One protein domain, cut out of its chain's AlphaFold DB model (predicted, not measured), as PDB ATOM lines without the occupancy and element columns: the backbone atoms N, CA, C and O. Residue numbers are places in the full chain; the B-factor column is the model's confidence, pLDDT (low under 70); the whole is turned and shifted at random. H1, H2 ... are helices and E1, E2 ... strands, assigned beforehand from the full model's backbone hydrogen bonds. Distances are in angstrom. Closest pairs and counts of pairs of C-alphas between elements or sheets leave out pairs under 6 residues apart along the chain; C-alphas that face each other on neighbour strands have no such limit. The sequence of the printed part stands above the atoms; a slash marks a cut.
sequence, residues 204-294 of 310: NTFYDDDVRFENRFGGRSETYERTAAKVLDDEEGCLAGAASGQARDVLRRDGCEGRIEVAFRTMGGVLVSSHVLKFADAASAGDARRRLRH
ATOM      1  N   ASN A 204      47.218  -2.760  88.800       78.94
ATOM      2  CA  ASN A 204      47.648  -3.339  90.077       78.94
ATOM      3  C   ASN A 204      47.403  -2.406  91.270       78.94
ATOM      4  O   ASN A 204      47.479  -2.829  92.416       78.94
ATOM      5  N   THR A 205      47.060  -1.146  91.000       77.38
ATOM      6  CA  THR A 205      46.607  -0.190  92.016       77.38
ATOM      7  C   THR A 205      45.184  -0.507  92.499       77.38
ATOM      8  O   THR A 205      44.826  -0.159  93.620       77.38
ATOM      9  N   PHE A 206      44.367  -1.167  91.667       79.50
ATOM     10  CA  PHE A 206      42.944  -1.422  91.938       79.50
ATOM     11  C   PHE A 206      42.614  -2.901  92.163       79.50
ATOM     12  O   PHE A 206      41.581  -3.211  92.759       79.50
ATOM     13  N   TYR A 207      43.473  -3.808  91.697       83.25
ATOM     14  CA  TYR A 207      43.317  -5.250  91.855       83.25
ATOM     15  C   TYR A 207      44.597  -5.825  92.465       83.25
ATOM     16  O   TYR A 207      45.656  -5.757  91.848       83.25
ATOM     17  N   ASP A 208      44.482  -6.389  93.670       78.00
ATOM     18  CA  ASP A 208      45.622  -6.882  94.461       78.00
ATOM     19  C   ASP A 208      46.373  -8.058  93.801       78.00
ATOM     20  O   ASP A 208      47.538  -8.306  94.118       78.00
ATOM     21  N   ASP A 209      45.714  -8.807  92.909       80.94
ATOM     22  CA  ASP A 209      46.260  -9.986  92.230       80.94
ATOM     23  C   ASP A 209      46.113  -9.852  90.702       80.94
ATOM     24  O   ASP A 209      45.048  -9.553  90.153       80.94
ATOM     25  N   ASP A 210      47.227 -10.095  90.012       78.88
ATOM     26  CA  ASP A 210      47.373 -10.027  88.561       78.88
ATOM     27  C   ASP A 210      46.581 -11.097  87.785       78.88
ATOM     28  O   ASP A 210      46.500 -11.072  86.552       78.88
ATOM     29  N   VAL A 211      46.020 -12.081  88.473       83.56
ATOM     30  CA  VAL A 211      45.376 -13.232  87.842       83.56
ATOM     31  C   VAL A 211      43.947 -13.391  88.330       83.56
ATOM     32  O   VAL A 211      43.070 -13.758  87.541       83.56
ATOM     33  N   ARG A 212      43.684 -13.124  89.612       86.06
ATOM     34  CA  ARG A 212      42.391 -13.422  90.234       86.06
ATOM     35  C   ARG A 212      41.831 -12.243  91.003       86.06
ATOM     36  O   ARG A 212      42.527 -11.561  91.734       86.06
ATOM     37  N   PHE A 213      40.527 -12.062  90.891       85.56
ATOM     38  CA  PHE A 213      39.775 -11.106  91.686       85.56
ATOM     39  C   PHE A 213      38.714 -11.859  92.487       85.56
ATOM     40  O   PHE A 213      37.989 -12.687  91.934       85.56
ATOM     41  N   GLU A 214      38.628 -11.611  93.793       86.56
ATOM     42  CA  GLU A 214      37.608 -12.201  94.664       86.56
ATOM     43  C   GLU A 214      36.626 -11.110  95.098       86.56
ATOM     44  O   GLU A 214      36.984 -10.213  95.862       86.56
ATOM     45  N   ASN A 215      35.374 -11.188  94.640       83.69
ATOM     46  CA  ASN A 215      34.323 -10.288  95.107       83.69
ATOM     47  C   ASN A 215      33.515 -10.963  96.213       83.69
ATOM     48  O   ASN A 215      33.001 -12.070  96.034       83.69
ATOM     49  N   ARG A 216      33.360 -10.277  97.347       85.44
ATOM     50  CA  ARG A 216      32.505 -10.722  98.451       85.44
ATOM     51  C   ARG A 216      31.284  -9.823  98.545       85.44
ATOM     52  O   ARG A 216      31.350  -8.734  99.109       85.44
ATOM     53  N   PHE A 217      30.149 -10.310  98.056       78.38
ATOM     54  CA  PHE A 217      28.870  -9.610  98.152       78.38
ATOM     55  C   PHE A 217      27.810 -10.508  98.795       78.38
ATOM     56  O   PHE A 217      27.629 -11.663  98.414       78.38
ATOM     57  N   GLY A 218      27.112  -9.992  99.813       80.38
ATOM     58  CA  GLY A 218      26.015 -10.714 100.471       80.38
ATOM     59  C   GLY A 218      26.414 -12.043 101.130       80.38
ATOM     60  O   GLY A 218      25.609 -12.968 101.169       80.38
ATOM     61  N   GLY A 219      27.658 -12.172 101.607       86.00
ATOM     62  CA  GLY A 219      28.162 -13.399 102.241       86.00
ATOM     63  C   GLY A 219      28.527 -14.528 101.269       86.00
ATOM     64  O   GLY A 219      28.889 -15.614 101.716       86.00
ATOM     65  N   ARG A 220      28.463 -14.285  99.955       85.88
ATOM     66  CA  ARG A 220      28.997 -15.181  98.924       85.88
ATOM     67  C   ARG A 220      30.308 -14.612  98.399       85.88
ATOM     68  O   ARG A 220      30.434 -13.400  98.242       85.88
ATOM     69  N   SER A 221      31.268 -15.497  98.161       88.00
ATOM     70  CA  SER A 221      32.514 -15.179  97.472       88.00
ATOM     71  C   SER A 221      32.434 -15.746  96.060       88.00
ATOM     72  O   SER A 221      32.104 -16.922  95.893       88.00
ATOM     73  N   GLU A 222      32.682 -14.906  95.060       89.56
ATOM     74  CA  GLU A 222      32.859 -15.331  93.675       89.56
ATOM     75  C   GLU A 222      34.263 -14.941  93.211       89.56
ATOM     76  O   GLU A 222      34.722 -13.816  93.430       89.56
ATOM     77  N   THR A 223      34.958 -15.899  92.599       89.50
ATOM     78  CA  THR A 223      36.292 -15.698  92.034       89.50
ATOM     79  C   THR A 223      36.188 -15.488  90.532       89.50
ATOM     80  O   THR A 223      35.527 -16.251  89.823       89.50
ATOM     81  N   TYR A 224      36.894 -14.472  90.062       90.38
ATOM     82  CA  TYR A 224      36.969 -14.052  88.677       90.38
ATOM     83  C   TYR A 224      38.414 -14.184  88.200       90.38
ATOM     84  O   TYR A 224      39.339 -13.773  88.899       90.38
ATOM     85  N   GLU A 225      38.617 -14.745  87.014       92.31
ATOM     86  CA  GLU A 225      39.930 -14.834  86.374       92.31
ATOM     87  C   GLU A 225      40.099 -13.682  85.380       92.31
ATOM     88  O   GLU A 225      39.242 -13.470  84.517       92.31
ATOM     89  N   ARG A 226      41.194 -12.925  85.496       92.38
ATOM     90  CA  ARG A 226      41.506 -11.821  84.584       92.38
ATOM     91  C   ARG A 226      41.925 -12.392  83.230       92.38
ATOM     92  O   ARG A 226      42.909 -13.114  83.125       92.38
ATOM     93  N   THR A 227      41.181 -12.047  82.185       92.56
ATOM     94  CA  THR A 227      41.431 -12.512  80.810       92.56
ATOM     95  C   THR A 227      42.133 -11.468  79.949       92.56
ATOM     96  O   THR A 227      42.910 -11.828  79.069       92.56
ATOM     97  N   ALA A 228      41.889 -10.183  80.206       92.25
ATOM     98  CA  ALA A 228      42.559  -9.076  79.536       92.25
ATOM     99  C   ALA A 228      42.518  -7.817  80.407       92.25
ATOM    100  O   ALA A 228      41.604  -7.644  81.215       92.25
ATOM    101  N   ALA A 229      43.487  -6.925  80.208       92.06
ATOM    102  CA  ALA A 229      43.464  -5.576  80.751       92.06
ATOM    103  C   ALA A 229      44.052  -4.589  79.738       92.06
ATOM    104  O   ALA A 229      45.004  -4.916  79.025       92.06
ATOM    105  N   LYS A 230      43.478  -3.388  79.671       92.88
ATOM    106  CA  LYS A 230      43.925  -2.307  78.795       92.88
ATOM    107  C   LYS A 230      43.855  -0.980  79.541       92.88
ATOM    108  O   LYS A 230      42.820  -0.655  80.114       92.88
ATOM    109  N   VAL A 231      44.945  -0.221  79.501       91.94
ATOM    110  CA  VAL A 231      45.015   1.144  80.034       91.94
ATOM    111  C   VAL A 231      44.895   2.121  78.866       91.94
ATOM    112  O   VAL A 231      45.513   1.914  77.818       91.94
ATOM    113  N   LEU A 232      44.043   3.129  79.016       92.31
ATOM    114  CA  LEU A 232      43.802   4.186  78.039       92.31
ATOM    115  C   LEU A 232      43.935   5.535  78.754       92.31
ATOM    116  O   LEU A 232      42.991   5.979  79.404       92.31
ATOM    117  N   ASP A 233      45.111   6.150  78.664       88.50
ATOM    118  CA  ASP A 233      45.493   7.354  79.424       88.50
ATOM    119  C   ASP A 233      45.121   8.663  78.710       88.50
ATOM    120  O   ASP A 233      45.920   9.598  78.634       88.50
ATOM    121  N   ASP A 234      43.925   8.714  78.126       91.06
ATOM    122  CA  ASP A 234      43.405   9.896  77.446       91.06
ATOM    123  C   ASP A 234      41.870  10.016  77.527       91.06
ATOM    124  O   ASP A 234      41.135   9.081  77.872       91.06
ATOM    125  N   GLU A 235      41.368  11.209  77.180       90.94
ATOM    126  CA  GLU A 235      39.929  11.491  77.085       90.94
ATOM    127  C   GLU A 235      39.249  10.542  76.084       90.94
ATOM    128  O   GLU A 235      38.150  10.045  76.338       90.94
ATOM    129  N   GLU A 236      39.899  10.241  74.956       91.56
ATOM    130  CA  GLU A 236      39.368   9.316  73.947       91.56
ATOM    131  C   GLU A 236      39.122   7.925  74.553       91.56
ATOM    132  O   GLU A 236      38.063   7.317  74.353       91.56
ATOM    133  N   GLY A 237      40.050   7.483  75.397       89.38
ATOM    134  CA  GLY A 237      39.991   6.293  76.216       89.38
ATOM    135  C   GLY A 237      38.771   6.251  77.114       89.38
ATOM    136  O   GLY A 237      38.055   5.246  77.108       89.38
ATOM    137  N   CYS A 238      38.489   7.336  77.837       91.38
ATOM    138  CA  CYS A 238      37.274   7.477  78.641       91.38
ATOM    139  C   CYS A 238      35.998   7.348  77.799       91.38
ATOM    140  O   CYS A 238      35.065   6.633  78.174       91.38
ATOM    141  N   LEU A 239      35.949   8.025  76.651       92.38
ATOM    142  CA  LEU A 239      34.745   8.112  75.822       92.38
ATOM    143  C   LEU A 239      34.436   6.816  75.064       92.38
ATOM    144  O   LEU A 239      33.261   6.532  74.805       92.38
ATOM    145  N   ALA A 240      35.460   6.018  74.745       88.25
ATOM    146  CA  ALA A 240      35.318   4.741  74.048       88.25
ATOM    147  C   ALA A 240      34.445   3.730  74.817       88.25
ATOM    148  O   ALA A 240      33.736   2.940  74.199       88.25
ATOM    149  N   GLY A 241      34.462   3.779  76.155       82.69
ATOM    150  CA  GLY A 241      33.681   2.886  77.021       82.69
ATOM    151  C   GLY A 241      32.232   3.305  77.253       82.69
ATOM    152  O   GLY A 241      31.436   2.529  77.772       82.69
ATOM    153  N   ALA A 242      31.871   4.537  76.904       88.50
ATOM    154  CA  ALA A 242      30.540   5.057  77.168       88.50
ATOM    155  C   ALA A 242      29.545   4.599  76.090       88.50
ATOM    156  O   ALA A 242      29.672   4.945  74.911       88.50
ATOM    157  N   ALA A 243      28.518   3.853  76.507       84.00
ATOM    158  CA  ALA A 243      27.508   3.281  75.614       84.00
ATOM    159  C   ALA A 243      26.569   4.331  74.985       84.00
ATOM    160  O   ALA A 243      26.082   4.139  73.871       84.00
ATOM    161  N   SER A 244      26.327   5.458  75.665       88.81
ATOM    162  CA  SER A 244      25.391   6.502  75.226       88.81
ATOM    163  C   SER A 244      26.071   7.858  75.020       88.81
ATOM    164  O   SER A 244      27.089   8.168  75.641       88.81
ATOM    165  N   GLY A 245      25.476   8.701  74.167       91.44
ATOM    166  CA  GLY A 245      25.917  10.092  73.999       91.44
ATOM    167  C   GLY A 245      25.854  10.884  75.308       91.44
ATOM    168  O   GLY A 245      26.787  11.607  75.633       91.44
ATOM    169  N   GLN A 246      24.821  10.646  76.123       91.62
ATOM    170  CA  GLN A 246      24.670  11.274  77.435       91.62
ATOM    171  C   GLN A 246      25.816  10.914  78.394       91.62
ATOM    172  O   GLN A 246      26.329  11.793  79.082       91.62
ATOM    173  N   ALA A 247      26.245   9.648  78.434       91.19
ATOM    174  CA  ALA A 247      27.377   9.235  79.263       91.19
ATOM    175  C   ALA A 247      28.689   9.878  78.783       91.19
ATOM    176  O   ALA A 247      29.464  10.363  79.606       91.19
ATOM    177  N   ARG A 248      28.904   9.966  77.461       94.44
ATOM    178  CA  ARG A 248      30.059  10.677  76.877       94.44
ATOM    179  C   ARG A 248      30.085  12.149  77.277       94.44
ATOM    180  O   ARG A 248      31.137  12.656  77.653       94.44
ATOM    181  N   ASP A 249      28.935  12.818  77.253       95.00
ATOM    182  CA  ASP A 249      28.835  14.224  77.646       95.00
ATOM    183  C   ASP A 249      29.120  14.438  79.138       95.00
ATOM    184  O   ASP A 249      29.740  15.437  79.499       95.00
ATOM    185  N   VAL A 250      28.705  13.506  80.004       94.31
ATOM    186  CA  VAL A 250      29.034  13.538  81.439       94.31
ATOM    187  C   VAL A 250      30.537  13.366  81.649       94.31
ATOM    188  O   VAL A 250      31.145  14.202  82.310       94.31
ATOM    189  N   LEU A 251      31.146  12.340  81.045       95.00
ATOM    190  CA  LEU A 251      32.582  12.072  81.187       95.00
ATOM    191  C   LEU A 251      33.444  13.228  80.670       95.00
ATOM    192  O   LEU A 251      34.418  13.592  81.322       95.00
ATOM    193  N   ARG A 252      33.060  13.843  79.544       95.69
ATOM    194  CA  ARG A 252      33.746  15.029  79.013       95.69
ATOM    195  C   ARG A 252      33.585  16.234  79.934       95.69
ATOM    196  O   ARG A 252      34.554  16.930  80.215       95.69
ATOM    197  N   ARG A 253      32.360  16.506  80.394       96.00
ATOM    198  CA  ARG A 253      32.066  17.669  81.247       96.00
ATOM    199  C   ARG A 253      32.794  17.596  82.585       96.00
ATOM    200  O   ARG A 253      33.244  18.629  83.066       96.00
ATOM    201  N   ASP A 254      32.870  16.405  83.166       95.75
ATOM    202  CA  ASP A 254      33.474  16.184  84.480       95.75
ATOM    203  C   ASP A 254      34.978  15.855  84.387       95.75
ATOM    204  O   ASP A 254      35.582  15.500  85.390       95.75
ATOM    205  N   GLY A 255      35.596  16.005  83.206       95.31
ATOM    206  CA  GLY A 255      37.051  15.956  83.039       95.31
ATOM    207  C   GLY A 255      37.666  14.572  83.243       95.31
ATOM    208  O   GLY A 255      38.632  14.437  83.986       95.31
ATOM    209  N   CYS A 256      37.099  13.535  82.621       95.62
ATOM    210  CA  CYS A 256      37.702  12.200  82.630       95.62
ATOM    211  C   CYS A 256      39.018  12.187  81.833       95.62
ATOM    212  O   CYS A 256      39.033  12.554  80.658       95.62
ATOM    213  N   GLU A 257      40.104  11.747  82.467       94.69
ATOM    214  CA  GLU A 257      41.469  11.801  81.923       94.69
ATOM    215  C   GLU A 257      41.989  10.449  81.426       94.69
ATOM    216  O   GLU A 257      42.967  10.403  80.688       94.69
ATOM    217  N   GLY A 258      41.364   9.347  81.839       92.50
ATOM    218  CA  GLY A 258      41.765   8.011  81.419       92.50
ATOM    219  C   GLY A 258      40.829   6.912  81.909       92.50
ATOM    220  O   GLY A 258      39.979   7.116  82.780       92.50
ATOM    221  N   ARG A 259      40.979   5.718  81.337       94.06
ATOM    222  CA  ARG A 259      40.185   4.531  81.665       94.06
ATOM    223  C   ARG A 259      41.045   3.274  81.682       94.06
ATOM    224  O   ARG A 259      41.753   2.988  80.722       94.06
ATOM    225  N   ILE A 260      40.903   2.474  82.731       91.50
ATOM    226  CA  ILE A 260      41.358   1.083  82.753       91.50
ATOM    227  C   ILE A 260      40.154   0.206  82.437       91.50
ATOM    228  O   ILE A 260      39.102   0.333  83.059       91.50
ATOM    229  N   GLU A 261      40.306  -0.686  81.471       92.06
ATOM    230  CA  GLU A 261      39.325  -1.706  81.122       92.06
ATOM    231  C   GLU A 261      39.889  -3.079  81.469       92.06
ATOM    232  O   GLU A 261      40.978  -3.438  81.020       92.06
ATOM    233  N   VAL A 262      39.148  -3.845  82.268       91.38
ATOM    234  CA  VAL A 262      39.540  -5.191  82.691       91.38
ATOM    235  C   VAL A 262      38.424  -6.168  82.355       91.38
ATOM    236  O   VAL A 262      37.271  -5.959  82.722       91.38
ATOM    237  N   ALA A 263      38.773  -7.246  81.657       92.25
ATOM    238  CA  ALA A 263      37.853  -8.320  81.316       92.25
ATOM    239  C   ALA A 263      38.117  -9.537  82.199       92.25
ATOM    240  O   ALA A 263      39.240 -10.043  82.289       92.25
ATOM    241  N   PHE A 264      37.056 -10.050  82.794       92.38
ATOM    242  CA  PHE A 264      37.053 -11.168  83.713       92.38
ATOM    243  C   PHE A 264      36.221 -12.327  83.174       92.38
ATOM    244  O   PHE A 264      35.259 -12.136  82.428       92.38
ATOM    245  N   ARG A 265      36.561 -13.539  83.603       93.38
ATOM    246  CA  ARG A 265      35.766 -14.745  83.388       93.38
ATOM    247  C   ARG A 265      35.414 -15.370  84.734       93.38
ATOM    248  O   ARG A 265      36.296 -15.600  85.557       93.38
ATOM    249  N   THR A 266      34.135 -15.649  84.962       90.94
ATOM    250  CA  THR A 266      33.694 -16.414  86.135       90.94
ATOM    251  C   THR A 266      34.038 -17.893  85.974       90.94
ATOM    252  O   THR A 266      34.227 -18.385  84.859       90.94
ATOM    253  N   MET A 267      34.024 -18.654  87.069       89.19
ATOM    254  CA  MET A 267      34.184 -20.116  87.016       89.19
ATOM    255  C   MET A 267      33.116 -20.812  86.150       89.19
ATOM    256  O   MET A 267      33.353 -21.898  85.628       89.19
ATOM    257  N   GLY A 268      31.947 -20.183  85.976       89.75
ATOM    258  CA  GLY A 268      30.877 -20.649  85.091       89.75
ATOM    259  C   GLY A 268      31.064 -20.275  83.615       89.75
ATOM    260  O   GLY A 268      30.177 -20.549  82.813       89.75
ATOM    261  N   GLY A 269      32.177 -19.631  83.248       90.06
ATOM    262  CA  GLY A 269      32.472 -19.207  81.877       90.06
ATOM    263  C   GLY A 269      31.791 -17.904  81.445       90.06
ATOM    264  O   GLY A 269      31.887 -17.539  80.275       90.06
ATOM    265  N   VAL A 270      31.129 -17.191  82.361       89.50
ATOM    266  CA  VAL A 270      30.491 -15.899  82.068       89.50
ATOM    267  C   VAL A 270      31.566 -14.822  81.988       89.50
ATOM    268  O   VAL A 270      32.436 -14.747  82.855       89.50
ATOM    269  N   LEU A 271      31.512 -13.995  80.948       88.69
ATOM    270  CA  LEU A 271      32.406 -12.852  80.790       88.69
ATOM    271  C   LEU A 271      31.812 -11.625  81.485       88.69
ATOM    272  O   LEU A 271      30.618 -11.361  81.364       88.69
ATOM    273  N   VAL A 272      32.655 -10.891  82.207       87.25
ATOM    274  CA  VAL A 272      32.296  -9.658  82.921       87.25
ATOM    275  C   VAL A 272      33.368  -8.612  82.641       87.25
ATOM    276  O   VAL A 272      34.553  -8.931  82.652       87.25
ATOM    277  N   SER A 273      32.973  -7.372  82.389       87.81
ATOM    278  CA  SER A 273      33.885  -6.240  82.219       87.81
ATOM    279  C   SER A 273      33.853  -5.344  83.464       87.81
ATOM    280  O   SER A 273      32.840  -5.239  84.154       87.81
ATOM    281  N   SER A 274      34.981  -4.715  83.784       88.25
ATOM    282  CA  SER A 274      35.081  -3.673  84.803       88.25
ATOM    283  C   SER A 274      35.857  -2.492  84.237       88.25
ATOM    284  O   SER A 274      36.812  -2.670  83.475       88.25
ATOM    285  N   HIS A 275      35.433  -1.285  84.600       90.56
ATOM    286  CA  HIS A 275      36.018  -0.049  84.106       90.56
ATOM    287  C   HIS A 275      36.353   0.870  85.274       90.56
ATOM    288  O   HIS A 275      35.470   1.220  86.051       90.56
ATOM    289  N   VAL A 276      37.610   1.300  85.362       91.94
ATOM    290  CA  VAL A 276      38.062   2.303  86.334       91.94
ATOM    291  C   VAL A 276      38.344   3.594  85.582       91.94
ATOM    292  O   VAL A 276      39.054   3.573  84.580       91.94
ATOM    293  N   LEU A 277      37.775   4.708  86.035       94.31
ATOM    294  CA  LEU A 277      37.893   6.014  85.384       94.31
ATOM    295  C   LEU A 277      38.802   6.939  86.203       94.31
ATOM    296  O   LEU A 277      38.645   7.030  87.422       94.31
ATOM    297  N   LYS A 278      39.724   7.638  85.533       93.06
ATOM    298  CA  LYS A 278      40.604   8.651  86.128       93.06
ATOM    299  C   LYS A 278      39.981  10.038  85.994       93.06
ATOM    300  O   LYS A 278      39.533  10.413  84.915       93.06
ATOM    301  N   PHE A 279      40.010  10.805  87.079       94.38
ATOM    302  CA  PHE A 279      39.602  12.208  87.122       94.38
ATOM    303  C   PHE A 279      40.676  13.025  87.838       94.38
ATOM    304  O   PHE A 279      41.327  12.501  88.742       94.38
ATOM    305  N   ALA A 280      40.793  14.307  87.487       90.44
ATOM    306  CA  ALA A 280      41.755  15.233  88.089       90.44
ATOM    307  C   ALA A 280      41.587  15.394  89.612       90.44
ATOM    308  O   ALA A 280      42.540  15.690  90.334       90.44
ATOM    309  N   ASP A 281      40.356  15.239  90.115       90.94
ATOM    310  CA  ASP A 281      40.042  15.395  91.529       90.94
ATOM    311  C   ASP A 281      38.818  14.570  91.973       90.94
ATOM    312  O   ASP A 281      37.976  14.128  91.183       90.94
ATOM    313  N   ALA A 282      38.706  14.375  93.290       88.19
ATOM    314  CA  ALA A 282      37.656  13.564  93.901       88.19
ATOM    315  C   ALA A 282      36.246  14.175  93.791       88.19
ATOM    316  O   ALA A 282      35.257  13.435  93.836       88.19
ATOM    317  N   ALA A 283      36.122  15.502  93.673       92.06
ATOM    318  CA  ALA A 283      34.824  16.152  93.521       92.06
ATOM    319  C   ALA A 283      34.256  15.864  92.125       92.06
ATOM    320  O   ALA A 283      33.111  15.414  92.026       92.06
ATOM    321  N   SER A 284      35.093  15.995  91.094       92.56
ATOM    322  CA  SER A 284      34.787  15.655  89.701       92.56
ATOM    323  C   SER A 284      34.360  14.187  89.553       92.56
ATOM    324  O   SER A 284      33.285  13.900  89.020       92.56
ATOM    325  N   ALA A 285      35.109  13.251  90.153       92.88
ATOM    326  CA  ALA A 285      34.722  11.834  90.196       92.88
ATOM    327  C   ALA A 285      33.363  11.612  90.897       92.88
ATOM    328  O   ALA A 285      32.520  10.824  90.452       92.88
ATOM    329  N   GLY A 286      33.119  12.326  92.000       90.50
ATOM    330  CA  GLY A 286      31.865  12.261  92.746       90.50
ATOM    331  C   GLY A 286      30.652  12.764  91.954       90.50
ATOM    332  O   GLY A 286      29.572  12.170  92.057       90.50
ATOM    333  N   ASP A 287      30.822  13.832  91.175       93.56
ATOM    334  CA  ASP A 287      29.798  14.387  90.284       93.56
ATOM    335  C   ASP A 287      29.487  13.458  89.113       93.56
ATOM    336  O   ASP A 287      28.312  13.125  88.898       93.56
ATOM    337  N   ALA A 288      30.526  12.957  88.437       93.00
ATOM    338  CA  ALA A 288      30.386  11.994  87.352       93.00
ATOM    339  C   ALA A 288      29.612  10.757  87.823       93.00
ATOM    340  O   ALA A 288      28.608  10.373  87.219       93.00
ATOM    341  N   ARG A 289      29.980  10.188  88.981       92.88
ATOM    342  CA  ARG A 289      29.292   9.028  89.571       92.88
ATOM    343  C   ARG A 289      27.807   9.285  89.827       92.88
ATOM    344  O   ARG A 289      26.985   8.403  89.584       92.88
ATOM    345  N   ARG A 290      27.435  10.465  90.340       91.50
ATOM    346  CA  ARG A 290      26.023  10.809  90.589       91.50
ATOM    347  C   ARG A 290      25.222  10.877  89.293       91.50
ATOM    348  O   ARG A 290      24.100  10.388  89.258       91.50
ATOM    349  N   ARG A 291      25.793  11.457  88.238       91.62
ATOM    350  CA  ARG A 291      25.112  11.627  86.947       91.62
ATOM    351  C   ARG A 291      25.033  10.322  86.159       91.62
ATOM    352  O   ARG A 291      23.987  10.032  85.589       91.62
ATOM    353  N   LEU A 292      26.091   9.509  86.197       88.69
ATOM    354  CA  LEU A 292      26.145   8.221  85.502       88.69
ATOM    355  C   LEU A 292      25.189   7.176  86.093       88.69
ATOM    356  O   LEU A 292      24.686   6.338  85.350       88.69
ATOM    357  N   ARG A 293      24.857   7.257  87.390       82.88
ATOM    358  CA  ARG A 293      23.861   6.377  88.043       82.88
ATOM    359  C   ARG A 293      22.461   6.440  87.427       82.88
ATOM    360  O   ARG A 293      21.678   5.522  87.641       82.88
ATOM    361  N   HIS A 294      22.138   7.517  86.716       71.00
ATOM    362  CA  HIS A 294      20.824   7.729  86.106       71.00
ATOM    363  C   HIS A 294      20.794   7.425  84.604       71.00
ATOM    364  O   HIS A 294      19.742   7.537  83.981       71.00
TER     365      HIS A 294
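This is residues 204 to 294 of the 310 residues of the protein "RDD family protein" of Actinomadura darangshiensis (UniProt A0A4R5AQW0). A long, strongly twisted and curled sheet of four strands has three short helices clustered at one end and the E1-E2 hairpin turned away at the other, its tip, residues 216 to 221, sticking out. E3 and E4 run through the middle of the model, E2 bends out of their run toward E1, and H2 lies side by side with H1 and with H3. The 91 printed residues hold, in chain order, E1 E2 H1 H2 E3 E4 H3, and the antiparallel sheet has the order E1 E2 E3 E4. The class is mixed, helices and strands. The whole is only just compact, close to loose, with a radius of gyration of the C-alphas of 14.4 A, and spans 38 by 27 by 24 A.

In the sheet, E3, residues 256 to 266, and E4, residues 271 to 279, form a hairpin, with N 262 and O 274 at 2.9 A. E2, residues 220 to 232, is antiparallel to E3, with N 230 and O 261 at 2.8 A. E2 bends by 71 degrees at residue 227. E1, residues 212 to 217, forms a hairpin with E2, with N 215 and O 222 at 3.0 A. E1 and E4 are the edge strands and stay apart. H1, residues 235 to 240, is on the sheet at a height of 6.9 A, over E3 and along the strands, at 11 degrees to E3 on the local plane; the closest C-alphas of H1 and E3 are those of Glu 235 and Glu 257, 5.1 A. H2, residues 245 to 253, touches H1 at a shallow tilt of 16 degrees, opposite ways, a helical hairpin; the closest C-alphas are those of Leu 239 and Arg 248, 5.4 A. H3, residues 282 to 292, touches H2 at a shallow tilt of 12 degrees, opposite ways; the closest C-alphas are those of Val 250 and Ala 288, 6.3 A. H1 and H3 are apart. H2, with residues 248 to 251, and H3, with residues 284 to 288, only graze the sheet. In H1, H2 and H3 every O i to N i+4 pair is within hydrogen-bond range.

From first to last C-alpha, E2 measures 32.1 A, E3 29.1 A, E4 26.8 A, E1 16.1 A, H3 15.2 A, H2 12.2 A and H1 8.7 A. E1 begins at C-alpha 212 (42.391, -13.422, 90.234). H3 ends at C-alpha 292 (26.145, 8.221, 85.502).

The two C-alphas farthest apart are those of Arg 253 and Gly 268, 38.5 A. The printed part has no cut, and the six links between named elements are tight. Mean pLDDT of the printed part is 89.4, and no printed residue is under 70.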